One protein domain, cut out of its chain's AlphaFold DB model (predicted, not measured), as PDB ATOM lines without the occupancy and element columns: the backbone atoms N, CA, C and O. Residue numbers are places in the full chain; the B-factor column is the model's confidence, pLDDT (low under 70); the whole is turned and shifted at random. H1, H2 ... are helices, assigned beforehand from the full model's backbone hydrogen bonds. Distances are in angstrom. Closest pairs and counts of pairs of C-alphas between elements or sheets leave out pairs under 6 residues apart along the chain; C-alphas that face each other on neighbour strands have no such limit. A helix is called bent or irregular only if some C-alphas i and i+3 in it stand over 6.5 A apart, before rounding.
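Overview. This is residues 4 to 119 and 126 to 177 of the 238 residues of an uncharacterized protein of Chloroflexi bacterium (UniProt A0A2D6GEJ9). At one end H1, H2 and H4a lie side by side; from there H5, paired with H4b in a hairpin, reaches to a head of loops, residues 113 to 119 and 126 to 145. From that head the long helix H6 folds back and makes a V with H5, and residues 158 to 177, of which 158 to 175 belong to H6, stick out free. The printed part has 168 residues with six named helices, H1 to H6 in order along the chain, and no named strand: all helix. It is loose, with a radius of gyration of the C-alphas of 20.5 A and spans of 57 by 54 by 37 A.

Arrangement. H1, residues 4 to 19, and H2, residues 25 to 44, form a helical hairpin over a tight link; they only just touch, with 3 pairs of C-alphas within 8 A, at a shallow tilt of 14 degrees, opposite ways, closest at the C-alphas of Ser 9 and Val 39, 7.1 A. H3, residues 46 to 51, is close to but not clearly touching H4a, residues 53 to 66, with the C-alphas of Leu 48 and Thr 56 closest at 6.5 A. H4, residues 53 to 81, was assigned as one helix by its hydrogen bonds but is bent: C-alphas 66 and 69 are 6.8 A apart, and its arms H4a and H4b, residues 69 to 81, stand at a steep tilt of 54 degrees. H1, H2 and H4a form an up and down bundle, each running against the one before it. H1 and H4a touch, the same way at 21 degrees, a shallow tilt, closest at the C-alphas of Thr 5 and Ala 57, 4.8 A. H4b and H5, residues 88 to 112, form a helical hairpin at a shallow tilt of 19 degrees, closest at the C-alphas of Ile 72 and Gly 97, 5.6 A. With residues 102 to 112 alone H5 touches residues 146 to 156 of H6, residues 146 to 175, opposite ways at a steep tilt of 48 degrees, closest at the C-alphas of Ala 106 and His 153, 4.1 A. H6 is apart from H1, for instance. In H1, H2, H4a and H4b every O i to N i+4 pair is within hydrogen-bond range; in H3 it is 1 of 2, in H5 18 of 21, in H6 25 of 26.

Along the chain. H1 begins at C-alpha 4, (53.325, -92.527, -25.881), and is 22.8 A long; H2 is 27.6 A. H5, 35.3 A, is irregular, with C-alphas 107 and 110 7.0 A apart, and has a kink of 33 degrees near residue 106. H6, 43.6 A, ends at C-alpha 175, (57.186, -106.308, 6.273).

Size, cuts and confidence. The C-alphas farthest apart are those of Gly 131 and Pro 177, 63.4 A. Residues 120 to 125 are not printed, and C-alphas 119 and 126 stand 14.4 A apart across the cut, which lies in the link from H5 to H6. Of the links printed whole, H4 to H5 is short and the others are tight. Mean pLDDT of the printed part is 83.7; residues 46 to 53 and 85 to 90 are under 70.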
ATOM      1  N   ILE A   4      54.770 -92.282 -25.991       78.50
ATOM      2  CA  ILE A   4      53.325 -92.527 -25.881       78.50
ATOM      3  C   ILE A   4      52.935 -93.873 -26.516       78.50
ATOM      4  O   ILE A   4      52.200 -94.650 -25.916       78.50
ATOM      5  N   THR A   5      53.470 -94.198 -27.695       77.94
ATOM      6  CA  THR A   5      53.190 -95.470 -28.386       77.94
ATOM      7  C   THR A   5      53.772 -96.664 -27.626       77.94
ATOM      8  O   THR A   5      53.134 -97.712 -27.538       77.94
ATOM      9  N   ILE A   6      54.957 -96.502 -27.022       81.62
ATOM     10  CA  ILE A   6      55.575 -97.530 -26.168       81.62
ATOM     11  C   ILE A   6      54.706 -97.782 -24.932       81.62
ATOM     12  O   ILE A   6      54.431 -98.937 -24.604       81.62
ATOM     13  N   LEU A   7      54.228 -96.718 -24.281       83.50
ATOM     14  CA  LEU A   7      53.331 -96.813 -23.130       83.50
ATOM     15  C   LEU A   7      52.003 -97.487 -23.498       83.50
ATOM     16  O   LEU A   7      51.601 -98.422 -22.814       83.50
ATOM     17  N   ALA A   8      51.368 -97.089 -24.603       81.44
ATOM     18  CA  ALA A   8      50.117 -97.692 -25.070       81.44
ATOM     19  C   ALA A   8      50.277 -99.193 -25.388       81.44
ATOM     20  O   ALA A   8      49.463-100.015 -24.962       81.44
ATOM     21  N   SER A   9      51.362 -99.577 -26.069       81.75
ATOM     22  CA  SER A   9      51.679-100.987 -26.342       81.75
ATOM     23  C   SER A   9      51.926-101.778 -25.052       81.75
ATOM     24  O   SER A   9      51.416-102.887 -24.886       81.75
ATOM     25  N   SER A  10      52.669-101.193 -24.109       86.44
ATOM     26  CA  SER A  10      52.983-101.820 -22.819       86.44
ATOM     27  C   SER A  10      51.724-102.029 -21.981       86.44
ATOM     28  O   SER A  10      51.531-103.105 -21.418       86.44
ATOM     29  N   LEU A  11      50.835-101.035 -21.961       85.56
ATOM     30  CA  LEU A  11      49.555-101.093 -21.263       85.56
ATOM     31  C   LEU A  11      48.635-102.167 -21.856       85.56
ATOM     32  O   LEU A  11      48.036-102.942 -21.115       85.56
ATOM     33  N   THR A  12      48.596-102.276 -23.185       84.81
ATOM     34  CA  THR A  12      47.803-103.300 -23.877       84.81
ATOM     35  C   THR A  12      48.304-104.708 -23.549       84.81
ATOM     36  O   THR A  12      47.520-105.581 -23.184       84.81
ATOM     37  N   LYS A  13      49.624-104.934 -23.579       85.50
ATOM     38  CA  LYS A  13      50.226-106.225 -23.194       85.50
ATOM     39  C   LYS A  13      49.983-106.563 -21.722       85.50
ATOM     40  O   LYS A  13      49.723-107.719 -21.388       85.50
ATOM     41  N   TRP A  14      50.064-105.566 -20.841       87.88
ATOM     42  CA  TRP A  14      49.783-105.729 -19.417       87.88
ATOM     43  C   TRP A  14      48.327-106.137 -19.168       87.88
ATOM     44  O   TRP A  14      48.086-107.097 -18.439       87.88
ATOM     45  N   TRP A  15      47.376-105.485 -19.839       87.38
ATOM     46  CA  TRP A  15      45.959-105.842 -19.789       87.38
ATOM     47  C   TRP A  15      45.711-107.290 -20.231       87.38
ATOM     48  O   TRP A  15      45.095-108.061 -19.492       87.38
ATOM     49  N   VAL A  16      46.280-107.702 -21.371       87.69
ATOM     50  CA  VAL A  16      46.165-109.088 -21.861       87.69
ATOM     51  C   VAL A  16      46.732-110.088 -20.869       87.69
ATOM     52  O   VAL A  16      46.103-111.107 -20.583       87.69
ATOM     53  N   SER A  17      47.883-109.778 -20.274       86.56
ATOM     54  CA  SER A  17      48.480-110.607 -19.227       86.56
ATOM     55  C   SER A  17      47.562-110.781 -18.017       86.56
ATOM     56  O   SER A  17      47.603-111.835 -17.390       86.56
ATOM     57  N   ILE A  18      46.729-109.789 -17.690       85.88
ATOM     58  CA  ILE A  18      45.802-109.839 -16.556       85.88
ATOM     59  C   ILE A  18      44.567-110.677 -16.873       85.88
ATOM     60  O   ILE A  18      44.296-111.625 -16.133       85.88
ATOM     61  N   TYR A  19      43.826-110.369 -17.942       84.25
ATOM     62  CA  TYR A  19      42.543-111.046 -18.179       84.25
ATOM     63  C   TYR A  19      42.717-112.503 -18.630       84.25
ATOM     64  O   TYR A  19      41.850-113.340 -18.379       84.25
ATOM     65  N   THR A  20      43.860-112.848 -19.234       87.00
ATOM     66  CA  THR A  20      44.193-114.237 -19.600       87.00
ATOM     67  C   THR A  20      44.739-115.067 -18.432       87.00
ATOM     68  O   THR A  20      45.032-116.252 -18.610       87.00
ATOM     69  N   ARG A  21      44.865-114.505 -17.217       86.19
ATOM     70  CA  ARG A  21      45.262-115.292 -16.036       86.19
ATOM     71  C   ARG A  21      44.294-116.452 -15.811       86.19
ATOM     72  O   ARG A  21      43.074-116.310 -15.910       86.19
ATOM     73  N   GLY A  22      44.874-117.617 -15.523       82.62
ATOM     74  CA  GLY A  22      44.133-118.853 -15.287       82.62
ATOM     75  C   GLY A  22      43.598-119.546 -16.543       82.62
ATOM     76  O   GLY A  22      42.852-120.505 -16.391       82.62
ATOM     77  N   LEU A  23      43.932-119.087 -17.757       85.81
ATOM     78  CA  LEU A  23      43.702-119.860 -18.987       85.81
ATOM     79  C   LEU A  23      44.843-120.859 -19.246       85.81
ATOM     80  O   LEU A  23      45.970-120.618 -18.798       85.81
ATOM     81  N   PRO A  24      44.588-121.942 -20.009       87.19
ATOM     82  CA  PRO A  24      45.637-122.818 -20.507       87.19
ATOM     83  C   PRO A  24      46.630-122.030 -21.361       87.19
ATOM     84  O   PRO A  24      46.262-121.066 -22.043       87.19
ATOM     85  N   GLN A  25      47.896-122.448 -21.334       86.38
ATOM     86  CA  GLN A  25      48.965-121.714 -22.014       86.38
ATOM     87  C   GLN A  25      48.754-121.643 -23.527       86.38
ATOM     88  O   GLN A  25      49.067-120.620 -24.120       86.38
ATOM     89  N   GLU A  26      48.168-122.669 -24.143       88.00
ATOM     90  CA  GLU A  26      47.877-122.688 -25.583       88.00
ATOM     91  C   GLU A  26      46.944-121.541 -25.995       88.00
ATOM     92  O   GLU A  26      47.274-120.747 -26.874       88.00
ATOM     93  N   VAL A  27      45.826-121.381 -25.283       87.44
ATOM     94  CA  VAL A  27      44.824-120.334 -25.543       87.44
ATOM     95  C   VAL A  27      45.392-118.945 -25.270       87.44
ATOM     96  O   VAL A  27      45.171-118.001 -26.030       87.44
ATOM     97  N   LYS A  28      46.170-118.813 -24.192       87.62
ATOM     98  CA  LYS A  28      46.861-117.566 -23.863       87.62
ATOM     99  C   LYS A  28      47.881-117.183 -24.937       87.62
ATOM    100  O   LYS A  28      47.943-116.017 -25.319       87.62
ATOM    101  N   ASN A  29      48.677-118.138 -25.409       89.62
ATOM    102  CA  ASN A  29      49.707-117.904 -26.415       89.62
ATOM    103  C   ASN A  29      49.087-117.529 -27.758       89.62
ATOM    104  O   ASN A  29      49.535-116.559 -28.356       89.62
ATOM    105  N   ALA A  30      48.010-118.204 -28.173       88.50
ATOM    106  CA  ALA A  30      47.261-117.836 -29.373       88.50
ATOM    107  C   ALA A  30      46.775-116.376 -29.314       88.50
ATOM    108  O   ALA A  30      46.999-115.605 -30.245       88.50
ATOM    109  N   ARG A  31      46.200-115.957 -28.176       87.44
ATOM    110  CA  ARG A  31      45.737-114.573 -27.982       87.44
ATOM    111  C   ARG A  31      46.882-113.556 -27.950       87.44
ATOM    112  O   ARG A  31      46.739-112.437 -28.438       87.44
ATOM    113  N   LEU A  32      48.016-113.922 -27.354       87.44
ATOM    114  CA  LEU A  32      49.212-113.080 -27.346       87.44
ATOM    115  C   LEU A  32      49.808-112.918 -28.745       87.44
ATOM    116  O   LEU A  32      50.320-111.842 -29.044       87.44
ATOM    117  N   GLU A  33      49.752-113.956 -29.576       87.38
ATOM    118  CA  GLU A  33      50.264-113.931 -30.945       87.38
ATOM    119  C   GLU A  33      49.387-113.055 -31.851       87.38
ATOM    120  O   GLU A  33      49.916-112.194 -32.549       87.38
ATOM    121  N   GLU A  34      48.058-113.166 -31.736       85.75
ATOM    122  CA  GLU A  34      47.098-112.258 -32.387       85.75
ATOM    123  C   GLU A  34      47.386-110.797 -32.008       85.75
ATOM    124  O   GLU A  34      47.594-109.945 -32.868       85.75
ATOM    125  N   LEU A  35      47.524-110.514 -30.707       83.62
ATOM    126  CA  LEU A  35      47.839-109.165 -30.238       83.62
ATOM    127  C   LEU A  35      49.202-108.670 -30.740       83.62
ATOM    128  O   LEU A  35      49.365-107.485 -31.031       83.62
ATOM    129  N   ARG A  36      50.215-109.541 -30.782       84.81
ATOM    130  CA  ARG A  36      51.540-109.187 -31.306       84.81
ATOM    131  C   ARG A  36      51.461-108.830 -32.784       84.81
ATOM    132  O   ARG A  36      52.091-107.839 -33.148       84.81
ATOM    133  N   SER A  37      50.687-109.579 -33.571       87.38
ATOM    134  CA  SER A  37      50.418-109.269 -34.979       87.38
ATOM    135  C   SER A  37      49.763-107.896 -35.109       87.38
ATOM    136  O   SER A  37      50.335-107.021 -35.749       87.38
ATOM    137  N   ASP A  38      48.667-107.644 -34.382       82.81
ATOM    138  CA  ASP A  38      47.950-106.359 -34.407       82.81
ATOM    139  C   ASP A  38      48.854-105.171 -34.044       82.81
ATOM    140  O   ASP A  38      48.827-104.102 -34.660       82.81
ATOM    141  N   VAL A  39      49.648-105.332 -32.979       80.69
ATOM    142  CA  VAL A  39      50.562-104.288 -32.512       80.69
ATOM    143  C   VAL A  39      51.636-104.040 -33.562       80.69
ATOM    144  O   VAL A  39      51.911-102.877 -33.848       80.69
ATOM    145  N   TRP A  40      52.216-105.095 -34.136       83.56
ATOM    146  CA  TRP A  40      53.222-104.974 -35.185       83.56
ATOM    147  C   TRP A  40      52.656-104.278 -36.427       83.56
ATOM    148  O   TRP A  40      53.256-103.316 -36.897       83.56
ATOM    149  N   GLU A  41      51.464-104.664 -36.890       82.75
ATOM    150  CA  GLU A  41      50.766-104.007 -38.003       82.75
ATOM    151  C   GLU A  41      50.555-102.514 -37.722       82.75
ATOM    152  O   GLU A  41      50.885-101.665 -38.548       82.75
ATOM    153  N   SER A  42      50.112-102.165 -36.511       73.69
ATOM    154  CA  SER A  42      49.895-100.766 -36.127       73.69
ATOM    155  C   SER A  42      51.181 -99.931 -36.073       73.69
ATOM    156  O   SER A  42      51.138 -98.718 -36.297       73.69
ATOM    157  N   THR A  43      52.324-100.550 -35.755       73.81
ATOM    158  CA  THR A  43      53.621 -99.864 -35.683       73.81
ATOM    159  C   THR A  43      54.356 -99.821 -37.016       73.81
ATOM    160  O   THR A  43      55.222 -98.962 -37.183       73.81
ATOM    161  N   ASN A  44      54.019-100.721 -37.941       77.94
ATOM    162  CA  ASN A  44      54.708-100.899 -39.215       77.94
ATOM    163  C   ASN A  44      53.880-100.452 -40.432       77.94
ATOM    164  O   ASN A  44      54.385-100.533 -41.549       77.94
ATOM    165  N   ASP A  45      52.657 -99.948 -40.239       74.94
ATOM    166  CA  ASP A  45      51.839 -99.388 -41.320       74.94
ATOM    167  C   ASP A  45      52.498 -98.121 -41.916       74.94
ATOM    168  O   ASP A  45      52.635 -97.103 -41.220       74.94
ATOM    169  N   PRO A  46      52.889 -98.145 -43.205       69.12
ATOM    170  CA  PRO A  46      53.583 -97.038 -43.857       69.12
ATOM    171  C   PRO A  46      52.762 -95.741 -43.903       69.12
ATOM    172  O   PRO A  46      53.348 -94.660 -43.883       69.12
ATOM    173  N   ASN A  47      51.426 -95.812 -43.885       69.12
ATOM    174  CA  ASN A  47      50.572 -94.619 -43.878       69.12
ATOM    175  C   ASN A  47      50.623 -93.881 -42.527       69.12
ATOM    176  O   ASN A  47      50.610 -92.652 -42.469       69.12
ATOM    177  N   LEU A  48      50.740 -94.626 -41.424       64.38
ATOM    178  CA  LEU A  48      50.826 -94.082 -40.062       64.38
ATOM    179  C   LEU A  48      52.209 -93.496 -39.743       64.38
ATOM    180  O   LEU A  48      52.317 -92.586 -38.917       64.38
ATOM    181  N   LEU A  49      53.260 -93.974 -40.416       62.84
ATOM    182  CA  LEU A  49      54.604 -93.396 -40.326       62.84
ATOM    183  C   LEU A  49      54.668 -91.976 -40.920       62.84
ATOM    184  O   LEU A  49      55.500 -91.180 -40.484       62.84
ATOM    185  N   LEU A  50      53.770 -91.648 -41.858       59.91
ATOM    186  CA  LEU A  50      53.694 -90.349 -42.537       59.91
ATOM    187  C   LEU A  50      52.765 -89.344 -41.831       59.91
ATOM    188  O   LEU A  50      53.045 -88.149 -41.842       59.91
ATOM    189  N   GLU A  51      51.690 -89.801 -41.179       62.09
ATOM    190  CA  GLU A  51      50.701 -88.917 -40.527       62.09
ATOM    191  C   GLU A  51      51.014 -88.540 -39.061       62.09
ATOM    192  O   GLU A  51      50.277 -87.766 -38.443       62.09
ATOM    193  N   GLY A  52      52.110 -89.048 -38.493       65.12
ATOM    194  CA  GLY A  52      52.584 -88.680 -37.158       65.12
ATOM    195  C   GLY A  52      52.166 -89.644 -36.039       65.12
ATOM    196  O   GLY A  52      51.030 -90.104 -35.928       65.12
ATOM    197  N   SER A  53      53.118 -89.910 -35.139       68.12
ATOM    198  CA  SER A  53      53.064 -90.947 -34.090       68.12
ATOM    199  C   SER A  53      51.888 -90.848 -33.097       68.12
ATOM    200  O   SER A  53      51.626 -91.806 -32.363       68.12
ATOM    201  N   THR A  54      51.203 -89.707 -33.029       71.31
ATOM    202  CA  THR A  54      50.045 -89.447 -32.159       71.31
ATOM    203  C   THR A  54      48.793 -90.199 -32.606       71.31
ATOM    204  O   THR A  54      48.077 -90.722 -31.751       71.31
ATOM    205  N   LYS A  55      48.556 -90.346 -33.918       75.19
ATOM    206  CA  LYS A  55      47.406 -91.108 -34.441       75.19
ATOM    207  C   LYS A  55      47.514 -92.603 -34.121       75.19
ATOM    208  O   LYS A  55      46.534 -93.207 -33.690       75.19
ATOM    209  N   THR A  56      48.711 -93.185 -34.225       74.75
ATOM    210  CA  THR A  56      48.967 -94.585 -33.839       74.75
ATOM    211  C   THR A  56      48.698 -94.824 -32.354       74.75
ATOM    212  O   THR A  56      48.040 -95.794 -31.985       74.75
ATOM    213  N   ALA A  57      49.174 -93.924 -31.486       76.12
ATOM    214  CA  ALA A  57      48.934 -94.022 -30.049       76.12
ATOM    215  C   ALA A  57      47.437 -93.935 -29.711       76.12
ATOM    216  O   ALA A  57      46.948 -94.721 -28.903       76.12
ATOM    217  N   TRP A  58      46.704 -93.032 -30.366       80.19
ATOM    218  CA  TRP A  58      45.258 -92.904 -30.193       80.19
ATOM    219  C   TRP A  58      44.490 -94.151 -30.647       80.19
ATOM    220  O   TRP A  58      43.559 -94.591 -29.974       80.19
ATOM    221  N   ARG A  59      44.910 -94.784 -31.747       80.31
ATOM    222  CA  ARG A  59      44.319 -96.041 -32.232       80.31
ATOM    223  C   ARG A  59      44.526 -97.196 -31.241       80.31
ATOM    224  O   ARG A  59      43.598 -97.949 -30.970       80.31
ATOM    225  N   LEU A  60      45.713 -97.291 -30.638       80.62
ATOM    226  CA  LEU A  60      45.999 -98.286 -29.595       80.62
ATOM    227  C   LEU A  60      45.215 -98.017 -28.301       80.62
ATOM    228  O   LEU A  60      44.680 -98.945 -27.700       80.62
ATOM    229  N   LEU A  61      45.108 -96.751 -27.888       81.31
ATOM    230  CA  LEU A  61      44.349 -96.363 -26.697       81.31
ATOM    231  C   LEU A  61      42.846 -96.595 -26.871       81.31
ATOM    232  O   LEU A  61      42.207 -97.130 -25.970       81.31
ATOM    233  N   SER A  62      42.285 -96.251 -28.030       80.44
ATOM    234  CA  SER A  62      40.874 -96.520 -28.333       80.44
ATOM    235  C   SER A  62      40.581 -98.020 -28.401       80.44
ATOM    236  O   SER A  62      39.581 -98.452 -27.834       80.44
ATOM    237  N   ARG A  63      41.476 -98.840 -28.974       82.88
ATOM    238  CA  ARG A  63      41.369-100.312 -28.913       82.88
ATOM    239  C   ARG A  63      41.378-100.828 -27.477       82.88
ATOM    240  O   ARG A  63      40.623-101.737 -27.169       82.88
ATOM    241  N   LEU A  64      42.199-100.261 -26.595       81.81
ATOM    242  CA  LEU A  64      42.213-100.654 -25.187       81.81
ATOM    243  C   LEU A  64      40.897-100.283 -24.487       81.81
ATOM    244  O   LEU A  64      40.286-101.127 -23.849       81.81
ATOM    245  N   VAL A  65      40.441 -99.039 -24.630       80.12
ATOM    246  CA  VAL A  65      39.215 -98.540 -23.984       80.12
ATOM    247  C   VAL A  65      37.986 -99.306 -24.477       80.12
ATOM    248  O   VAL A  65      37.249 -99.882 -23.683       80.12
ATOM    249  N   PHE A  66      37.777 -99.372 -25.788       81.31
ATOM    250  CA  PHE A  66      36.577 -99.988 -26.353       81.31
ATOM    251  C   PHE A  66      36.687-101.509 -26.512       81.31
ATOM    252  O   PHE A  66      35.668-102.182 -26.633       81.31
ATOM    253  N   GLY A  67      37.900-102.066 -26.477       83.00
ATOM    254  CA  GLY A  67      38.144-103.505 -26.590       83.00
ATOM    255  C   GLY A  67      38.053-104.265 -25.268       83.00
ATOM    256  O   GLY A  67      37.798-105.464 -25.297       83.00
ATOM    257  N   VAL A  68      38.176-103.602 -24.108       84.94
ATOM    258  CA  VAL A  68      38.049-104.243 -22.779       84.94
ATOM    259  C   VAL A  68      36.751-105.061 -22.626       84.94
ATOM    260  O   VAL A  68      36.849-106.220 -22.219       84.94
ATOM    261  N   PRO A  69      35.547-104.556 -22.977       84.12
ATOM    262  CA  PRO A  69      34.323-105.360 -22.938       84.12
ATOM    263  C   PRO A  69      34.396-106.622 -23.811       84.12
ATOM    264  O   PRO A  69      33.978-107.698 -23.384       84.12
ATOM    265  N   GLN A  70      34.959-106.501 -25.017       86.19
ATOM    266  CA  GLN A  70      35.103-107.609 -25.961       86.19
ATOM    267  C   GLN A  70      36.120-108.645 -25.465       86.19
ATOM    268  O   GLN A  70      35.864-109.843 -25.561       86.19
ATOM    269  N   ASP A  71      37.234-108.204 -24.882       86.69
ATOM    270  CA  ASP A  71      38.246-109.076 -24.279       86.69
ATOM    271  C   ASP A  71      37.669-109.883 -23.106       86.69
ATOM    272  O   ASP A  71      37.961-111.071 -22.959       86.69
ATOM    273  N   ILE A  72      36.811-109.266 -22.285       83.44
ATOM    274  CA  ILE A  72      36.129-109.939 -21.168       83.44
ATOM    275  C   ILE A  72      35.102-110.943 -21.689       83.44
ATOM    276  O   ILE A  72      35.059-112.076 -21.208       83.44
ATOM    277  N   ALA A  73      34.296-110.556 -22.680       84.88
ATOM    278  CA  ALA A  73      33.332-111.454 -23.307       84.88
ATOM    279  C   ALA A  73      34.036-112.677 -23.914       84.88
ATOM    280  O   ALA A  73      33.661-113.817 -23.631       84.88
ATOM    281  N   TRP A  74      35.129-112.447 -24.650       87.38
ATOM    282  CA  TRP A  74      35.987-113.509 -25.163       87.38
ATOM    283  C   TRP A  74      36.563-114.365 -24.035       87.38
ATOM    284  O   TRP A  74      36.568-115.584 -24.141       87.38
ATOM    285  N   ARG A  75      37.009-113.770 -22.922       84.94
ATOM    286  CA  ARG A  75      37.566-114.519 -21.784       84.94
ATOM    287  C   ARG A  75      36.550-115.467 -21.154       84.94
ATOM    288  O   ARG A  75      36.935-116.566 -20.735       84.94
ATOM    289  N   ILE A  76      35.296-115.040 -21.044       81.50
ATOM    290  CA  ILE A  76      34.202-115.866 -20.526       81.50
ATOM    291  C   ILE A  76      33.978-117.051 -21.468       81.50
ATOM    292  O   ILE A  76      33.934-118.191 -21.009       81.50
ATOM    293  N   GLU A  77      33.932-116.800 -22.777       84.19
ATOM    294  CA  GLU A  77      33.749-117.843 -23.790       84.19
ATOM    295  C   GLU A  77      34.937-118.814 -23.851       84.19
ATOM    296  O   GLU A  77      34.772-120.030 -23.781       84.19
ATOM    297  N   ALA A  78      36.159-118.285 -23.867       82.69
ATOM    298  CA  ALA A  78      37.388-119.062 -23.828       82.69
ATOM    299  C   ALA A  78      37.478-119.900 -22.546       82.69
ATOM    300  O   ALA A  78      37.913-121.046 -22.593       82.69
ATOM    301  N   GLY A  79      37.035-119.366 -21.402       78.00
ATOM    302  CA  GLY A  79      36.955-120.113 -20.146       78.00
ATOM    303  C   GLY A  79      36.006-121.310 -20.231       78.00
ATOM    304  O   GLY A  79      36.369-122.395 -19.780       78.00
ATOM    305  N   ARG A  80      34.837-121.127 -20.862       76.69
ATOM    306  CA  ARG A  80      33.851-122.194 -21.102       76.69
ATOM    307  C   ARG A  80      34.383-123.251 -22.068       76.69
ATOM    308  O   ARG A  80      34.306-124.437 -21.768       76.69
ATOM    309  N   SER A  81      34.961-122.815 -23.185       80.44
ATOM    310  CA  SER A  81      35.472-123.686 -24.252       80.44
ATOM    311  C   SER A  81      36.718-124.479 -23.845       80.44
ATOM    312  O   SER A  81      36.915-125.602 -24.292       80.44
ATOM    313  N   SER A  82      37.551-123.924 -22.963       75.88
ATOM    314  CA  SER A  82      38.818-124.545 -22.549       75.88
ATOM    315  C   SER A  82      38.674-125.561 -21.409       75.88
ATOM    316  O   SER A  82      39.685-126.020 -20.880       75.88
ATOM    317  N   GLY A  83      37.450-125.859 -20.953       72.19
ATOM    318  CA  GLY A  83      37.214-126.775 -19.829       72.19
ATOM    319  C   GLY A  83      37.847-126.319 -18.507       72.19
ATOM    320  O   GLY A  83      38.027-127.123 -17.592       72.19
ATOM    321  N   VAL A  84      38.208-125.034 -18.390       71.12
ATOM    322  CA  VAL A  84      38.780-124.466 -17.168       71.12
ATOM    323  C   VAL A  84      37.662-124.406 -16.135       71.12
ATOM    324  O   VAL A  84      36.818-123.512 -16.171       71.12
ATOM    325  N   GLY A  85      37.634-125.387 -15.230       64.19
ATOM    326  CA  GLY A  85      36.673-125.437 -14.130       64.19
ATOM    327  C   GLY A  85      36.779-124.229 -13.189       64.19
ATOM    328  O   GLY A  85      37.633-123.359 -13.356       64.19
ATOM    329  N   ASN A  86      35.938-124.207 -12.149       65.00
ATOM    330  CA  ASN A  86      35.818-123.154 -11.119       65.00
ATOM    331  C   ASN A  86      37.086-122.898 -10.258       65.00
ATOM    332  O   ASN A  86      36.974-122.445  -9.114       65.00
ATOM    333  N   GLY A  87      38.283-123.192 -10.768       66.19
ATOM    334  CA  GLY A  87      39.559-122.926 -10.126       66.19
ATOM    335  C   GLY A  87      39.740-121.444  -9.807       66.19
ATOM    336  O   GLY A  87      39.267-120.556 -10.521       66.19
ATOM    337  N   GLU A  88      40.445-121.171  -8.712       69.88
ATOM    338  CA  GLU A  88      40.611-119.816  -8.176       69.88
ATOM    339  C   GLU A  88      41.232-118.854  -9.196       69.88
ATOM    340  O   GLU A  88      40.778-117.721  -9.345       69.88
ATOM    341  N   LEU A  89      42.197-119.327  -9.990       67.50
ATOM    342  CA  LEU A  89      42.863-118.522 -11.016       67.50
ATOM    343  C   LEU A  89      41.923-118.088 -12.153       67.50
ATOM    344  O   LEU A  89      42.111-117.013 -12.723       67.50
ATOM    345  N   ALA A  90      40.899-118.886 -12.471       69.81
ATOM    346  CA  ALA A  90      39.907-118.542 -13.488       69.81
ATOM    347  C   ALA A  90      38.962-117.435 -13.000       69.81
ATOM    348  O   ALA A  90      38.672-116.492 -13.740       69.81
ATOM    349  N   LYS A  91      38.560-117.501 -11.724       72.50
ATOM    350  CA  LYS A  91      37.762-116.459 -11.059       72.50
ATOM    351  C   LYS A  91      38.522-115.135 -10.981       72.50
ATOM    352  O   LYS A  91      37.939-114.087 -11.240       72.50
ATOM    353  N   VAL A  92      39.827-115.183 -10.692       78.00
ATOM    354  CA  VAL A  92      40.689-113.989 -10.657       78.00
ATOM    355  C   VAL A  92      40.731-113.287 -12.017       78.00
ATOM    356  O   VAL A  92      40.599-112.067 -12.063       78.00
ATOM    357  N   GLY A  93      40.873-114.029 -13.122       74.75
ATOM    358  CA  GLY A  93      40.895-113.449 -14.470       74.75
ATOM    359  C   GLY A  93      39.579-112.762 -14.852       74.75
ATOM    360  O   GLY A  93      39.590-111.617 -15.302       74.75
ATOM    361  N   ALA A  94      38.441-113.425 -14.616       76.69
ATOM    362  CA  ALA A  94      37.116-112.855 -14.886       76.69
ATOM    363  C   ALA A  94      36.802-111.651 -13.980       76.69
ATOM    364  O   ALA A  94      36.306-110.628 -14.452       76.69
ATOM    365  N   GLY A  95      37.146-111.745 -12.691       81.69
ATOM    366  CA  GLY A  95      36.978-110.662 -11.726       81.69
ATOM    367  C   GLY A  95      37.816-109.435 -12.079       81.69
ATOM    368  O   GLY A  95      37.283-108.331 -12.130       81.69
ATOM    369  N   ALA A  96      39.099-109.618 -12.405       82.88
ATOM    370  CA  ALA A  96      39.961-108.523 -12.852       82.88
ATOM    371  C   ALA A  96      39.426-107.853 -14.127       82.88
ATOM    372  O   ALA A  96      39.490-106.631 -14.254       82.88
ATOM    373  N   GLY A  97      38.844-108.652 -15.029       82.00
ATOM    374  CA  GLY A  97      38.122-108.174 -16.200       82.00
ATOM    375  C   GLY A  97      36.990-107.215 -15.833       82.00
ATOM    376  O   GLY A  97      36.994-106.049 -16.226       82.00
ATOM    377  N   LEU A  98      36.049-107.692 -15.018       84.00
ATOM    378  CA  LEU A  98      34.904-106.902 -14.569       84.00
ATOM    379  C   LEU A  98      35.328-105.625 -13.834       84.00
ATOM    380  O   LEU A  98      34.775-104.560 -14.096       84.00
ATOM    381  N   VAL A  99      36.327-105.703 -12.947       87.12
ATOM    382  CA  VAL A  99      36.834-104.521 -12.234       87.12
ATOM    383  C   VAL A  99      37.381-103.482 -13.211       87.12
ATOM    384  O   VAL A  99      37.079-102.301 -13.063       87.12
ATOM    385  N   ALA A 100      38.137-103.890 -14.232       85.31
ATOM    386  CA  ALA A 100      38.644-102.956 -15.234       85.31
ATOM    387  C   ALA A 100      37.524-102.311 -16.062       85.31
ATOM    388  O   ALA A 100      37.584-101.112 -16.330       85.31
ATOM    389  N   LEU A 101      36.478-103.067 -16.409       84.62
ATOM    390  CA  LEU A 101      35.296-102.524 -17.080       84.62
ATOM    391  C   LEU A 101      34.583-101.478 -16.213       84.62
ATOM    392  O   LEU A 101      34.229-100.408 -16.704       84.62
ATOM    393  N   LEU A 102      34.404-101.764 -14.922       87.88
ATOM    394  CA  LEU A 102      33.785-100.834 -13.977       87.88
ATOM    395  C   LEU A 102      34.644 -99.583 -13.762       87.88
ATOM    396  O   LEU A 102      34.102 -98.483 -13.732       87.88
ATOM    397  N   LEU A 103      35.971 -99.726 -13.663       89.00
ATOM    398  CA  LEU A 103      36.905 -98.595 -13.591       89.00
ATOM    399  C   LEU A 103      36.791 -97.704 -14.828       89.00
ATOM    400  O   LEU A 103      36.719 -96.482 -14.710       89.00
ATOM    401  N   LEU A 104      36.735 -98.315 -16.010       86.44
ATOM    402  CA  LEU A 104      36.572 -97.592 -17.261       86.44
ATOM    403  C   LEU A 104      35.235 -96.841 -17.301       86.44
ATOM    404  O   LEU A 104      35.206 -95.652 -17.611       86.44
ATOM    405  N   ALA A 105      34.148 -97.516 -16.924       87.06
ATOM    406  CA  ALA A 105      32.822 -96.921 -16.828       87.06
ATOM    407  C   ALA A 105      32.754 -95.804 -15.776       87.06
ATOM    408  O   ALA A 105      32.079 -94.811 -16.005       87.06
ATOM    409  N   ALA A 106      33.477 -95.904 -14.657       89.38
ATOM    410  CA  ALA A 106      33.581 -94.819 -13.684       89.38
ATOM    411  C   ALA A 106      34.317 -93.605 -14.249       89.38
ATOM    412  O   ALA A 106      33.878 -92.484 -14.036       89.38
ATOM    413  N   ILE A 107      35.432 -93.793 -14.957       88.88
ATOM    414  CA  ILE A 107      36.217 -92.670 -15.495       88.88
ATOM    415  C   ILE A 107      35.446 -91.954 -16.606       88.88
ATOM    416  O   ILE A 107      35.419 -90.729 -16.662       88.88
ATOM    417  N   ILE A 108      34.819 -92.730 -17.487       87.19
ATOM    418  CA  ILE A 108      34.175 -92.223 -18.696       87.19
ATOM    419  C   ILE A 108      32.699 -91.858 -18.448       87.19
ATOM    420  O   ILE A 108      32.155 -90.989 -19.120       87.19
ATOM    421  N   GLY A 109      32.050 -92.476 -17.463       85.31
ATOM    422  CA  GLY A 109      30.624 -92.318 -17.161       85.31
ATOM    423  C   GLY A 109      30.160 -90.872 -16.974       85.31
ATOM    424  O   GLY A 109      29.180 -90.499 -17.614       85.31
ATOM    425  N   PRO A 110      30.855 -90.028 -16.184       85.19
ATOM    426  CA  PRO A 110      30.483 -88.622 -16.020       85.19
ATOM    427  C   PRO A 110      30.515 -87.814 -17.320       85.19
ATOM    428  O   PRO A 110      29.753 -86.867 -17.456       85.19
ATOM    429  N   ILE A 111      31.344 -88.195 -18.300       87.06
ATOM    430  CA  ILE A 111      31.398 -87.529 -19.616       87.06
ATOM    431  C   ILE A 111      30.103 -87.779 -20.401       87.06
ATOM    432  O   ILE A 111      29.683 -86.945 -21.198       87.06
ATOM    433  N   PHE A 112      29.456 -88.922 -20.166       86.50
ATOM    434  CA  PHE A 112      28.193 -89.300 -20.798       86.50
ATOM    435  C   PHE A 112      26.958 -88.938 -19.968       86.50
ATOM    436  O   PHE A 112      25.842 -89.214 -20.407       86.50
ATOM    437  N   ALA A 113      27.126 -88.349 -18.784       87.25
ATOM    438  CA  ALA A 113      26.009 -87.921 -17.960       87.25
ATOM    439  C   ALA A 113      25.462 -86.577 -18.488       87.25
ATOM    440  O   ALA A 113      26.189 -85.584 -18.474       87.25
ATOM    441  N   PRO A 114      24.204 -86.520 -18.965       85.00
ATOM    442  CA  PRO A 114      23.646 -85.295 -19.538       85.00
ATOM    443  C   PRO A 114      23.359 -84.198 -18.503       85.00
ATOM    444  O   PRO A 114      23.319 -83.025 -18.872       85.00
ATOM    445  N   TYR A 115      23.157 -84.556 -17.228       88.19
ATOM    446  CA  TYR A 115      22.786 -83.618 -16.164       88.19
ATOM    447  C   TYR A 115      23.591 -83.827 -14.884       88.19
ATOM    448  O   TYR A 115      24.086 -84.918 -14.597       88.19
ATOM    449  N   GLU A 116      23.646 -82.777 -14.065       88.56
ATOM    450  CA  GLU A 116      24.241 -82.836 -12.736       88.56
ATOM    451  C   GLU A 116      23.384 -83.745 -11.819       88.56
ATOM    452  O   GLU A 116      22.156 -83.616 -11.767       88.56
ATOM    453  N   PRO A 117      23.977 -84.691 -11.067       86.62
ATOM    454  CA  PRO A 117      23.230 -85.759 -10.391       86.62
ATOM    455  C   PRO A 117      22.363 -85.276  -9.218       86.62
ATOM    456  O   PRO A 117      21.466 -86.000  -8.775       86.62
ATOM    457  N   LEU A 118      22.650 -84.082  -8.690       87.25
ATOM    458  CA  LEU A 118      21.965 -83.486  -7.540       87.25
ATOM    459  C   LEU A 118      20.980 -82.379  -7.929       87.25
ATOM    460  O   LEU A 118      20.171 -81.984  -7.091       87.25
ATOM    461  N   THR A 119      21.006 -81.894  -9.173       87.88
ATOM    462  CA  THR A 119      20.029 -80.899  -9.626       87.88
ATOM    463  C   THR A 119      18.666 -81.542  -9.834       87.88
ATOM    464  O   THR A 119      18.529 -82.535 -10.550       87.88
ATOM    465  N   LEU A 126       8.661 -86.935 -12.441       90.56
ATOM    466  CA  LEU A 126       8.089 -88.151 -13.048       90.56
ATOM    467  C   LEU A 126       7.934 -88.044 -14.575       90.56
ATOM    468  O   LEU A 126       7.005 -88.607 -15.158       90.56
ATOM    469  N   ALA A 127       8.840 -87.313 -15.224       90.25
ATOM    470  CA  ALA A 127       8.872 -87.219 -16.671       90.25
ATOM    471  C   ALA A 127       9.138 -88.607 -17.265       90.25
ATOM    472  O   ALA A 127      10.022 -89.338 -16.803       90.25
ATOM    473  N   ALA A 128       8.365 -88.961 -18.293       91.69
ATOM    474  CA  ALA A 128       8.552 -90.201 -19.031       91.69
ATOM    475  C   ALA A 128       9.937 -90.236 -19.716       91.69
ATOM    476  O   ALA A 128      10.509 -89.177 -19.987       91.69
ATOM    477  N   PRO A 129      10.477 -91.430 -20.026       91.44
ATOM    478  CA  PRO A 129      11.719 -91.554 -20.783       91.44
ATOM    479  C   PRO A 129      11.629 -90.848 -22.144       91.44
ATOM    480  O   PRO A 129      10.703 -91.111 -22.913       91.44
ATOM    481  N   GLY A 130      12.592 -89.976 -22.449       85.81
ATOM    482  CA  GLY A 130      12.680 -89.256 -23.721       85.81
ATOM    483  C   GLY A 130      12.823 -87.736 -23.574       85.81
ATOM    484  O   GLY A 130      12.892 -87.183 -22.478       85.81
ATOM    485  N   GLY A 131      12.892 -87.038 -24.712       84.38
ATOM    486  CA  GLY A 131      13.085 -85.586 -24.747       84.38
ATOM    487  C   GLY A 131      14.430 -85.169 -24.147       84.38
ATOM    488  O   GLY A 131      15.476 -85.648 -24.578       84.38
ATOM    489  N   HIS A 132      14.389 -84.280 -23.152       86.62
ATOM    490  CA  HIS A 132      15.574 -83.823 -22.428       86.62
ATOM    491  C   HIS A 132      16.113 -84.884 -21.450       86.62
ATOM    492  O   HIS A 132      17.320 -84.989 -21.302       86.62
ATOM    493  N   HIS A 133      15.271 -85.751 -20.871       89.06
ATOM    494  CA  HIS A 133      15.688 -86.777 -19.903       89.06
ATOM    495  C   HIS A 133      15.625 -88.188 -20.501       89.06
ATOM    496  O   HIS A 133      14.565 -88.812 -20.553       89.06
ATOM    497  N   LEU A 134      16.772 -88.736 -20.918       88.81
ATOM    498  CA  LEU A 134      16.849 -90.004 -21.668       88.81
ATOM    499  C   LEU A 134      16.149 -91.188 -20.979       88.81
ATOM    500  O   LEU A 134      15.429 -91.938 -21.634       88.81
ATOM    501  N   LEU A 135      16.329 -91.344 -19.664       90.88
ATOM    502  CA  LEU A 135      15.647 -92.371 -18.856       90.88
ATOM    503  C   LEU A 135      14.509 -91.798 -17.995       90.88
ATOM    504  O   LEU A 135      13.999 -92.486 -17.111       90.88
ATOM    505  N   GLY A 136      14.111 -90.552 -18.249       91.94
ATOM    506  CA  GLY A 136      13.129 -89.831 -17.453       91.94
ATOM    507  C   GLY A 136      13.691 -89.334 -16.121       91.94
ATOM    508  O   GLY A 136      14.899 -89.376 -15.855       91.94
ATOM    509  N   THR A 137      12.790 -88.857 -15.269       93.69
ATOM    510  CA  THR A 137      13.126 -88.327 -13.943       93.69
ATOM    511  C   THR A 137      12.417 -89.097 -12.834       93.69
ATOM    512  O   THR A 137      11.404 -89.770 -13.034       93.69
ATOM    513  N   ASN A 138      12.953 -89.005 -11.619       92.06
ATOM    514  CA  ASN A 138      12.304 -89.567 -10.436       92.06
ATOM    515  C   ASN A 138      11.239 -88.611  -9.842       92.06
ATOM    516  O   ASN A 138      10.975 -87.527 -10.361       92.06
ATOM    517  N   HIS A 139      10.649 -88.999  -8.706       92.75
ATOM    518  CA  HIS A 139       9.660 -88.193  -7.972       92.75
ATOM    519  C   HIS A 139      10.189 -86.830  -7.489       92.75
ATOM    520  O   HIS A 139       9.409 -85.913  -7.249       92.75
ATOM    521  N   GLU A 140      11.509 -86.688  -7.373       90.44
ATOM    522  CA  GLU A 140      12.174 -85.438  -7.004       90.44
ATOM    523  C   GLU A 140      12.570 -84.604  -8.230       90.44
ATOM    524  O   GLU A 140      13.077 -83.503  -8.064       90.44
ATOM    525  N   GLY A 141      12.338 -85.092  -9.456       90.19
ATOM    526  CA  GLY A 141      12.699 -84.381 -10.685       90.19
ATOM    527  C   GLY A 141      14.174 -84.504 -11.066       90.19
ATOM    528  O   GLY A 141      14.684 -83.698 -11.835       90.19
ATOM    529  N   ARG A 142      14.891 -85.491 -10.518       92.62
ATOM    530  CA  ARG A 142      16.289 -85.768 -10.880       92.62
ATOM    531  C   ARG A 142      16.373 -86.755 -12.032       92.62
ATOM    532  O   ARG A 142      15.653 -87.757 -12.028       92.62
ATOM    533  N   ASP A 143      17.319 -86.518 -12.934       92.88
ATOM    534  CA  ASP A 143      17.606 -87.381 -14.079       92.88
ATOM    535  C   ASP A 143      18.026 -88.796 -13.639       92.88
ATOM    536  O   ASP A 143      18.931 -88.980 -12.818       92.88
ATOM    537  N   VAL A 144      17.346 -89.817 -14.164       92.88
ATOM    538  CA  VAL A 144      17.558 -91.213 -13.751       92.88
ATOM    539  C   VAL A 144      18.846 -91.801 -14.335       92.88
ATOM    540  O   VAL A 144      19.448 -92.657 -13.691       92.88
ATOM    541  N   LEU A 145      19.304 -91.334 -15.503       91.25
ATOM    542  CA  LEU A 145      20.512 -91.836 -16.171       91.25
ATOM    543  C   LEU A 145      21.799 -91.296 -15.539       91.25
ATOM    544  O   LEU A 145      22.753 -92.042 -15.323       91.25
ATOM    545  N   SER A 146      21.828 -90.004 -15.229       90.88
ATOM    546  CA  SER A 146      23.028 -89.310 -14.752       90.88
ATOM    547  C   SER A 146      23.442 -89.777 -13.355       90.88
ATOM    548  O   SER A 146      24.627 -89.907 -13.050       90.88
ATOM    549  N   ARG A 147      22.466 -90.116 -12.503       90.88
ATOM    550  CA  ARG A 147      22.692 -90.553 -11.116       90.88
ATOM    551  C   ARG A 147      23.557 -91.813 -10.981       90.88
ATOM    552  O   ARG A 147      24.532 -91.743 -10.236       90.88
ATOM    553  N   PRO A 148      23.255 -92.953 -11.631       90.94
ATOM    554  CA  PRO A 148      24.094 -94.143 -11.526       90.94
ATOM    555  C   PRO A 148      25.488 -93.936 -12.129       90.94
ATOM    556  O   PRO A 148      26.450 -94.463 -11.575       90.94
ATOM    557  N   LEU A 149      25.626 -93.144 -13.200       90.44
ATOM    558  CA  LEU A 149      26.928 -92.847 -13.811       90.44
ATOM    559  C   LEU A 149      27.841 -92.073 -12.850       90.44
ATOM    560  O   LEU A 149      28.985 -92.471 -12.618       90.44
ATOM    561  N   PHE A 150      27.315 -91.020 -12.223       91.94
ATOM    562  CA  PHE A 150      28.046 -90.265 -11.206       91.94
ATOM    563  C   PHE A 150      28.267 -91.063  -9.917       91.94
ATOM    564  O   PHE A 150      29.351 -91.005  -9.337       91.94
ATOM    565  N   ALA A 151      27.279 -91.843  -9.469       90.38
ATOM    566  CA  ALA A 151      27.422 -92.682  -8.282       90.38
ATOM    567  C   ALA A 151      28.525 -93.735  -8.465       90.38
ATOM    568  O   ALA A 151      29.329 -93.944  -7.559       90.38
ATOM    569  N   LEU A 152      28.605 -94.361  -9.646       91.38
ATOM    570  CA  LEU A 152      29.671 -95.301  -9.982       91.38
ATOM    571  C   LEU A 152      31.049 -94.626  -9.918       91.38
ATOM    572  O   LEU A 152      31.962 -95.172  -9.300       91.38
ATOM    573  N   HIS A 153      31.182 -93.432 -10.501       91.81
ATOM    574  CA  HIS A 153      32.414 -92.645 -10.462       91.81
ATOM    575  C   HIS A 153      32.866 -92.337  -9.029       91.81
ATOM    576  O   HIS A 153      33.988 -92.671  -8.646       91.81
ATOM    577  N   LEU A 154      31.974 -91.759  -8.217       90.50
ATOM    578  CA  LEU A 154      32.271 -91.380  -6.834       90.50
ATOM    579  C   LEU A 154      32.621 -92.596  -5.969       90.50
ATOM    580  O   LEU A 154      33.598 -92.554  -5.225       90.50
ATOM    581  N   ASN A 155      31.874 -93.696  -6.099       91.25
ATOM    582  CA  ASN A 155      32.127 -94.915  -5.334       91.25
ATOM    583  C   ASN A 155      33.485 -95.527  -5.672       91.25
ATOM    584  O   ASN A 155      34.207 -95.949  -4.770       91.25
ATOM    585  N   ILE A 156      33.847 -95.571  -6.954       90.88
ATOM    586  CA  ILE A 156      35.115 -96.151  -7.398       90.88
ATOM    587  C   ILE A 156      36.297 -95.275  -6.986       90.88
ATOM    588  O   ILE A 156      37.257 -95.796  -6.417       90.88
ATOM    589  N   ILE A 157      36.226 -93.959  -7.207       89.06
ATOM    590  CA  ILE A 157      37.295 -93.041  -6.790       89.06
ATOM    591  C   ILE A 157      37.441 -93.038  -5.271       89.06
ATOM    592  O   ILE A 157      38.556 -93.165  -4.770       89.06
ATOM    593  N   GLY A 158      36.327 -92.955  -4.540       88.19
ATOM    594  CA  GLY A 158      36.322 -93.014  -3.081       88.19
ATOM    595  C   GLY A 158      36.940 -94.313  -2.576       88.19
ATOM    596  O   GLY A 158      37.857 -94.290  -1.760       88.19
ATOM    597  N   SER A 159      36.516 -95.454  -3.124       88.88
ATOM    598  CA  SER A 159      37.073 -96.757  -2.752       88.88
ATOM    599  C   SER A 159      38.573 -96.830  -3.017       88.88
ATOM    600  O   SER A 159      39.311 -97.319  -2.170       88.88
ATOM    601  N   LEU A 160      39.052 -96.317  -4.154       88.88
ATOM    602  CA  LEU A 160      40.476 -96.326  -4.486       88.88
ATOM    603  C   LEU A 160      41.294 -95.432  -3.542       88.88
ATOM    604  O   LEU A 160      42.384 -95.824  -3.119       88.88
ATOM    605  N   LEU A 161      40.742 -94.272  -3.177       90.38
ATOM    606  CA  LEU A 161      41.357 -93.317  -2.257       90.38
ATOM    607  C   LEU A 161      41.608 -93.927  -0.871       90.38
ATOM    608  O   LEU A 161      42.644 -93.650  -0.275       90.38
ATOM    609  N   PHE A 162      40.712 -94.786  -0.379       88.81
ATOM    610  CA  PHE A 162      40.885 -95.468   0.910       88.81
ATOM    611  C   PHE A 162      41.608 -96.818   0.793       88.81
ATOM    612  O   PHE A 162      42.414 -97.167   1.658       88.81
ATOM    613  N   ALA A 163      41.366 -97.579  -0.277       88.56
ATOM    614  CA  ALA A 163      41.917 -98.920  -0.439       88.56
ATOM    615  C   ALA A 163      43.430 -98.913  -0.683       88.56
ATOM    616  O   ALA A 163      44.141 -99.723  -0.089       88.56
ATOM    617  N   LEU A 164      43.954 -98.013  -1.530       89.94
ATOM    618  CA  LEU A 164      45.389 -98.001  -1.843       89.94
ATOM    619  C   LEU A 164      46.261 -97.687  -0.614       89.94
ATOM    620  O   LEU A 164      47.200 -98.451  -0.369       89.94
ATOM    621  N   PRO A 165      45.967 -96.651   0.201       90.44
ATOM    622  CA  PRO A 165      46.713 -96.405   1.431       90.44
ATOM    623  C   PRO A 165      46.575 -97.547   2.437       90.44
ATOM    624  O   PRO A 165      47.576 -97.954   3.021       90.44
ATOM    625  N   ALA A 166      45.375 -98.115   2.605       86.88
ATOM    626  CA  ALA A 166      45.163 -99.239   3.515       86.88
ATOM    627  C   ALA A 166      46.007-100.462   3.121       86.88
ATOM    628  O   ALA A 166      46.658-101.068   3.972       86.88
ATOM    629  N   ILE A 167      46.066-100.790   1.825       90.19
ATOM    630  CA  ILE A 167      46.921-101.864   1.307       90.19
ATOM    631  C   ILE A 167      48.401-101.528   1.529       90.19
ATOM    632  O   ILE A 167      49.161-102.396   1.956       90.19
ATOM    633  N   ALA A 168      48.829-100.292   1.265       89.38
ATOM    634  CA  ALA A 168      50.217 -99.874   1.460       89.38
ATOM    635  C   ALA A 168      50.650 -99.979   2.932       89.38
ATOM    636  O   ALA A 168      51.693-100.566   3.224       89.38
ATOM    637  N   LEU A 169      49.819 -99.489   3.855       89.75
ATOM    638  CA  LEU A 169      50.047 -99.576   5.297       89.75
ATOM    639  C   LEU A 169      50.023-101.025   5.784       89.75
ATOM    640  O   LEU A 169      50.926-101.441   6.502       89.75
ATOM    641  N   GLY A 170      49.050-101.825   5.343       87.81
ATOM    642  CA  GLY A 170      48.985-103.246   5.677       87.81
ATOM    643  C   GLY A 170      50.233-104.004   5.221       87.81
ATOM    644  O   GLY A 170      50.810-104.775   5.985       87.81
ATOM    645  N   ARG A 171      50.721-103.737   4.002       89.00
ATOM    646  CA  ARG A 171      51.979-104.321   3.511       89.00
ATOM    647  C   ARG A 171      53.184-103.854   4.317       89.00
ATOM    648  O   ARG A 171      54.053-104.673   4.600       89.00
ATOM    649  N   LEU A 172      53.232-102.580   4.696       85.88
ATOM    650  CA  LEU A 172      54.294-102.051   5.545       85.88
ATOM    651  C   LEU A 172      54.315-102.761   6.906       85.88
ATOM    652  O   LEU A 172      55.375-103.198   7.337       85.88
ATOM    653  N   LEU A 173      53.153-102.962   7.532       83.06
ATOM    654  CA  LEU A 173      53.027-103.687   8.801       83.06
ATOM    655  C   LEU A 173      53.467-105.152   8.697       83.06
ATOM    656  O   LEU A 173      54.094-105.663   9.618       83.06
ATOM    657  N   ILE A 174      53.173-105.827   7.581       85.94
ATOM    658  CA  ILE A 174      53.595-107.220   7.355       85.94
ATOM    659  C   ILE A 174      55.116-107.326   7.172       85.94
ATOM    660  O   ILE A 174      55.719-108.309   7.599       85.94
ATOM    661  N   VAL A 175      55.735-106.337   6.522       84.62
ATOM    662  CA  VAL A 175      57.186-106.308   6.273       84.62
ATOM    663  C   VAL A 175      57.973-105.867   7.515       84.62
ATOM    664  O   VAL A 175      59.148-106.211   7.638       84.62
ATOM    665  N   MET A 176      57.345-105.145   8.450       79.06
ATOM    666  CA  MET A 176      57.981-104.753   9.710       79.06
ATOM    667  C   MET A 176      58.481-105.994  10.474       79.06
ATOM    668  O   MET A 176      57.726-106.953  10.664       79.06
ATOM    669  N   PRO A 177      59.737-105.993  10.958       77.19
ATOM    670  CA  PRO A 177      60.237-107.062  11.810       77.19
ATOM    671  C   PRO A 177      59.312-107.237  13.019       77.19
ATOM    672  O   PRO A 177      58.945-106.255  13.666       77.19
TER     673      PRO A 177